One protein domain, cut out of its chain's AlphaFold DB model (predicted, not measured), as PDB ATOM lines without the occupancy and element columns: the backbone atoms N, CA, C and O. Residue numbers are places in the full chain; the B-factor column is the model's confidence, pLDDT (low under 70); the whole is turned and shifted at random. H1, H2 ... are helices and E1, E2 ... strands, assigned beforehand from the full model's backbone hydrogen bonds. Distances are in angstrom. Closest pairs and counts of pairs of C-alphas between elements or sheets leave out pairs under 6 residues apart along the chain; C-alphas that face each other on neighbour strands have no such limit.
ATOM      1  N   LYS A  30     281.715 146.233 169.054       84.94
ATOM      2  CA  LYS A  30     282.760 145.810 168.142       84.94
ATOM      3  C   LYS A  30     283.799 145.097 168.989       84.94
ATOM      4  O   LYS A  30     284.584 145.744 169.678       84.94
ATOM      5  N   ARG A  31     283.745 143.770 168.976       89.12
ATOM      6  CA  ARG A  31     284.723 142.916 169.635       89.12
ATOM      7  C   ARG A  31     285.867 142.627 168.679       89.12
ATOM      8  O   ARG A  31     285.648 142.480 167.476       89.12
ATOM      9  N   ASP A  32     287.083 142.613 169.202       88.25
ATOM     10  CA  ASP A  32     288.245 142.158 168.446       88.25
ATOM     11  C   ASP A  32     288.291 140.618 168.363       88.25
ATOM     12  O   ASP A  32     287.415 139.917 168.872       88.25
ATOM     13  N   MET A  33     289.328 140.081 167.712       92.56
ATOM     14  CA  MET A  33     289.551 138.633 167.576       92.56
ATOM     15  C   MET A  33     289.679 137.910 168.928       92.56
ATOM     16  O   MET A  33     289.402 136.717 169.015       92.56
ATOM     17  N   TYR A  34     290.088 138.622 169.976       92.25
ATOM     18  CA  TYR A  34     290.246 138.094 171.328       92.25
ATOM     19  C   TYR A  34     288.989 138.291 172.189       92.25
ATOM     20  O   TYR A  34     288.969 137.887 173.351       92.25
ATOM     21  N   GLY A  35     287.930 138.888 171.630       90.50
ATOM     22  CA  GLY A  35     286.675 139.166 172.319       90.50
ATOM     23  C   GLY A  35     286.664 140.469 173.123       90.50
ATOM     24  O   GLY A  35     285.678 140.721 173.814       90.50
ATOM     25  N   CYS A  36     287.707 141.299 173.040       92.81
ATOM     26  CA  CYS A  36     287.794 142.561 173.772       92.81
ATOM     27  C   CYS A  36     286.918 143.640 173.148       92.81
ATOM     28  O   CYS A  36     286.827 143.754 171.925       92.81
ATOM     29  N   LEU A  37     286.291 144.462 173.990       92.25
ATOM     30  CA  LEU A  37     285.371 145.511 173.566       92.25
ATOM     31  C   LEU A  37     286.139 146.724 173.026       92.25
ATOM     32  O   LEU A  37     286.526 147.640 173.754       92.25
ATOM     33  N   VAL A  38     286.323 146.784 171.707       86.19
ATOM     34  CA  VAL A  38     287.037 147.893 171.055       86.19
ATOM     35  C   VAL A  38     286.297 149.217 171.269       86.19
ATOM     36  O   VAL A  38     286.927 150.258 171.454       86.19
ATOM     37  N   SER A  39     284.961 149.181 171.313       86.81
ATOM     38  CA  SER A  39     284.124 150.364 171.558       86.81
ATOM     39  C   SER A  39     284.360 151.012 172.929       86.81
ATOM     40  O   SER A  39     284.187 152.221 173.054       86.81
ATOM     41  N   SER A  40     284.773 150.248 173.947       85.06
ATOM     42  CA  SER A  40     285.112 150.773 175.280       85.06
ATOM     43  C   SER A  40     286.610 151.083 175.439       85.06
ATOM     44  O   SER A  40     287.060 151.459 176.525       85.06
ATOM     45  N   GLY A  41     287.394 150.964 174.360       88.50
ATOM     46  CA  GLY A  41     288.840 151.180 174.379       88.50
ATOM     47  C   GLY A  41     289.620 150.054 175.065       88.50
ATOM     48  O   GLY A  41     290.708 150.304 175.598       88.50
ATOM     49  N   GLU A  42     289.067 148.838 175.090       92.38
ATOM     50  CA  GLU A  42     289.789 147.649 175.537       92.38
ATOM     51  C   GLU A  42     290.748 147.131 174.465       92.38
ATOM     52  O   GLU A  42     290.532 147.288 173.263       92.38
ATOM     53  N   TYR A  43     291.817 146.486 174.924       91.19
ATOM     54  CA  TYR A  43     292.747 145.740 174.084       91.19
ATOM     55  C   TYR A  43     293.164 144.450 174.789       91.19
ATOM     56  O   TYR A  43     293.216 144.393 176.023       91.19
ATOM     57  N   PHE A  44     293.494 143.420 174.014       93.31
ATOM     58  CA  PHE A  44     294.044 142.190 174.571       93.31
ATOM     59  C   PHE A  44     295.503 142.388 174.996       93.31
ATOM     60  O   PHE A  44     296.367 142.726 174.185       93.31
ATOM     61  N   SER A  45     295.794 142.182 176.280       92.38
ATOM     62  CA  SER A  45     297.161 142.184 176.803       92.38
ATOM     63  C   SER A  45     297.705 140.760 176.820       92.38
ATOM     64  O   SER A  45     297.188 139.920 177.557       92.38
ATOM     65  N   TYR A  46     298.776 140.506 176.063       92.75
ATOM     66  CA  TYR A  46     299.454 139.205 176.047       92.75
ATOM     67  C   TYR A  46     300.066 138.850 177.406       92.75
ATOM     68  O   TYR A  46     299.950 137.710 177.845       92.75
ATOM     69  N   ASP A  47     300.625 139.835 178.113       92.06
ATOM     70  CA  ASP A  47     301.237 139.622 179.431       92.06
ATOM     71  C   ASP A  47     300.210 139.195 180.486       92.06
ATOM     72  O   ASP A  47     300.487 138.365 181.347       92.06
ATOM     73  N   LYS A  48     299.007 139.782 180.435       91.44
ATOM     74  CA  LYS A  48     297.930 139.517 181.403       91.44
ATOM     75  C   LYS A  48     296.947 138.447 180.923       91.44
ATOM     76  O   LYS A  48     296.047 138.099 181.685       91.44
ATOM     77  N   GLN A  49     297.086 137.993 179.674       94.19
ATOM     78  CA  GLN A  49     296.178 137.082 178.967       94.19
ATOM     79  C   GLN A  49     294.695 137.464 179.103       94.19
ATOM     80  O   GLN A  49     293.829 136.609 179.279       94.19
ATOM     81  N   LYS A  50     294.391 138.766 179.071       93.81
ATOM     82  CA  LYS A  50     293.022 139.279 179.220       93.81
ATOM     83  C   LYS A  50     292.837 140.637 178.560       93.81
ATOM     84  O   LYS A  50     293.807 141.362 178.330       93.81
ATOM     85  N   CYS A  51     291.577 140.995 178.330       93.56
ATOM     86  CA  CYS A  51     291.190 142.336 177.913       93.56
ATOM     87  C   CYS A  51     291.456 143.338 179.036       93.56
ATOM     88  O   CYS A  51     291.149 143.092 180.207       93.56
ATOM     89  N   VAL A  52     292.072 144.461 178.681       93.56
ATOM     90  CA  VAL A  52     292.417 145.526 179.618       93.56
ATOM     91  C   VAL A  52     291.897 146.843 179.076       93.56
ATOM     92  O   VAL A  52     292.077 147.152 177.899       93.56
ATOM     93  N   SER A  53     291.293 147.646 179.949       92.62
ATOM     94  CA  SER A  53     290.930 149.015 179.608       92.62
ATOM     95  C   SER A  53     292.167 149.911 179.633       92.62
ATOM     96  O   SER A  53     292.841 150.051 180.660       92.62
ATOM     97  N   ARG A  54     292.441 150.582 178.510       86.31
ATOM     98  CA  ARG A  54     293.546 151.549 178.400       86.31
ATOM     99  C   ARG A  54     293.420 152.697 179.405       86.31
ATOM    100  O   ARG A  54     294.421 153.181 179.931       86.31
ATOM    101  N   SER A  55     292.182 153.103 179.684       86.19
ATOM    102  CA  SER A  55     291.849 154.139 180.662       86.19
ATOM    103  C   SER A  55     292.261 153.715 182.074       86.19
ATOM    104  O   SER A  55     293.024 154.410 182.746       86.19
ATOM    105  N   GLU A  56     291.836 152.526 182.504       86.88
ATOM    106  CA  GLU A  56     292.139 152.001 183.838       86.88
ATOM    107  C   GLU A  56     293.650 151.838 184.065       86.88
ATOM    108  O   GLU A  56     294.171 152.189 185.128       86.88
ATOM    109  N   GLU A  57     294.377 151.354 183.056       86.44
ATOM    110  CA  GLU A  57     295.828 151.192 183.144       86.44
ATOM    111  C   GLU A  57     296.550 152.538 183.307       86.44
ATOM    112  O   GLU A  57     297.458 152.666 184.139       86.44
ATOM    113  N   HIS A  58     296.095 153.570 182.593       87.50
ATOM    114  CA  HIS A  58     296.616 154.924 182.744       87.50
ATOM    115  C   HIS A  58     296.393 155.470 184.164       87.50
ATOM    116  O   HIS A  58     297.337 155.957 184.796       87.50
ATOM    117  N   TYR A  59     295.182 155.330 184.712       88.94
ATOM    118  CA  TYR A  59     294.877 155.781 186.073       88.94
ATOM    119  C   TYR A  59     295.694 155.039 187.134       88.94
ATOM    120  O   TYR A  59     296.214 155.671 188.058       88.94
ATOM    121  N   LYS A  60     295.889 153.721 186.990       90.19
ATOM    122  CA  LYS A  60     296.755 152.943 187.892       90.19
ATOM    123  C   LYS A  60     298.200 153.434 187.855       90.19
ATOM    124  O   LYS A  60     298.817 153.599 188.911       90.19
ATOM    125  N   LYS A  61     298.734 153.714 186.663       89.94
ATOM    126  CA  LYS A  61     300.093 154.247 186.495       89.94
ATOM    127  C   LYS A  61     300.241 155.619 187.155       89.94
ATOM    128  O   LYS A  61     301.151 155.807 187.961       89.94
ATOM    129  N   MET A  62     299.321 156.540 186.877       89.56
ATOM    130  CA  MET A  62     299.296 157.877 187.483       89.56
ATOM    131  C   MET A  62     299.180 157.805 189.012       89.56
ATOM    132  O   MET A  62     299.923 158.477 189.725       89.56
ATOM    133  N   GLY A  63     298.314 156.932 189.531       90.38
ATOM    134  CA  GLY A  63     298.172 156.693 190.967       90.38
ATOM    135  C   GLY A  63     299.454 156.160 191.615       90.38
ATOM    136  O   GLY A  63     299.834 156.617 192.693       90.38
ATOM    137  N   SER A  64     300.163 155.240 190.950       90.06
ATOM    138  CA  SER A  64     301.459 154.734 191.421       90.06
ATOM    139  C   SER A  64     302.523 155.834 191.470       90.06
ATOM    140  O   SER A  64     303.235 155.949 192.467       90.06
ATOM    141  N   LEU A  65     302.600 156.681 190.439       90.00
ATOM    142  CA  LEU A  65     303.525 157.818 190.405       90.00
ATOM    143  C   LEU A  65     303.224 158.826 191.515       90.00
ATOM    144  O   LEU A  65     304.135 159.244 192.226       90.00
ATOM    145  N   ARG A  66     301.945 159.155 191.732       89.25
ATOM    146  CA  ARG A  66     301.529 160.051 192.817       89.25
ATOM    147  C   ARG A  66     301.932 159.509 194.190       89.25
ATOM    148  O   ARG A  66     302.478 160.258 194.993       89.25
ATOM    149  N   LYS A  67     301.718 158.213 194.446       89.88
ATOM    150  CA  LYS A  67     302.153 157.562 195.695       89.88
ATOM    151  C   LYS A  67     303.673 157.597 195.856       89.88
ATOM    152  O   LYS A  67     304.153 157.956 196.922       89.88
ATOM    153  N   LYS A  68     304.429 157.272 194.801       87.44
ATOM    154  CA  LYS A  68     305.902 157.325 194.819       87.44
ATOM    155  C   LYS A  68     306.423 158.729 195.126       87.44
ATOM    156  O   LYS A  68     307.338 158.861 195.931       87.44
ATOM    157  N   ASN A  69     305.831 159.756 194.520       82.12
ATOM    158  CA  ASN A  69     306.207 161.143 194.783       82.12
ATOM    159  C   ASN A  69     305.872 161.546 196.224       82.12
ATOM    160  O   ASN A  69     306.702 162.162 196.874       82.12
ATOM    161  N   MET A  70     304.713 161.141 196.754       80.19
ATOM    162  CA  MET A  70     304.346 161.403 198.152       80.19
ATOM    163  C   MET A  70     305.348 160.789 199.139       80.19
ATOM    164  O   MET A  70     305.779 161.470 200.058       80.19
ATOM    165  N   VAL A  71     305.763 159.537 198.913       77.25
ATOM    166  CA  VAL A  71     306.756 158.849 199.760       77.25
ATOM    167  C   VAL A  71     308.140 159.494 199.663       77.25
ATOM    168  O   VAL A  71     308.867 159.517 200.644       77.25
ATOM    169  N   ARG A  72     308.526 160.029 198.498       68.69
ATOM    170  CA  ARG A  72     309.812 160.734 198.339       68.69
ATOM    171  C   ARG A  72     309.867 162.099 199.029       68.69
ATOM    172  O   ARG A  72     310.962 162.619 199.200       68.69
ATOM    173  N   HIS A  73     308.720 162.691 199.346       61.12
ATOM    174  CA  HIS A  73     308.623 164.004 199.989       61.12
ATOM    175  C   HIS A  73     308.316 163.920 201.494       61.12
ATOM    176  O   HIS A  73     308.009 164.948 202.095       61.12
ATOM    177  N   GLN A  74     308.377 162.723 202.081       54.34
ATOM    178  CA  GLN A  74     308.192 162.467 203.508       54.34
ATOM    179  C   GLN A  74     309.531 162.103 204.149       54.34
ATOM    180  O   GLN A  74     309.742 162.528 205.304       54.34
TER     181      GLN A  74
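AT A GLANCE: This is residues 30 to 74 of the 74 residues of an uncharacterized protein of Rodentibacter genomosp. 1 (UniProt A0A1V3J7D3). A small two-strand hairpin, E1 and E2, stands across the long axis, and one long helix, H1, follows its second strand with no residue between and points away from the hairpin as an arm; residues 57 to 74, of which 57 to 72 belong to H1, stick out free. The unnamed stretch of residues 30 to 41 winds at the other end, before the hairpin; the helical arm makes most of the length. The printed part has 45 residues, with two named strands and one named helix in the order E1, E2, H1; the sheet has the order E1 - E2 and is antiparallel, and the class is mixed, helices and strands. The whole is only just extended, close to loose, with a radius of gyration of the C-alphas of 14.5 A and spans of 47 by 20 by 6 A.

HOW THE PARTS SIT: E1, residues 42 to 45, and E2, residues 50 to 53, form a hairpin, antiparallel at 138 degrees between their directions. The C-alphas of Phe 44 and Cys 51, which face each other, are 4.4 A apart. N 43 and O 52 are within hydrogen-bond range at 3.1 A, and N 52 and O 43 at 2.9 A. A tight link with no residue between leads from E2 to H1, residues 54 to 72. The closest C-alphas of E1 and H1 are those of Glu 42 and Arg 54, 6.1 A apart. In H1 every O i to N i+4 pair is within hydrogen-bond range.

IN THESE COORDINATES: E1 begins at C-alpha 42, at (289.789, 147.649, 175.537), and is 9.3 A long from first to last C-alpha. E2 is 10.0 A long. H1 is 27.3 A long and ends at C-alpha 72, at (309.812, 160.734, 198.339).

THE WHOLE: The two C-alphas farthest apart are those of Met 33 and Gln 74, 47.0 A. The printed part has no cut, and the links E1 to E2 and E2 to H1 are tight. Mean pLDDT of the printed part is 87.4; residues 72 to 74 are under 70.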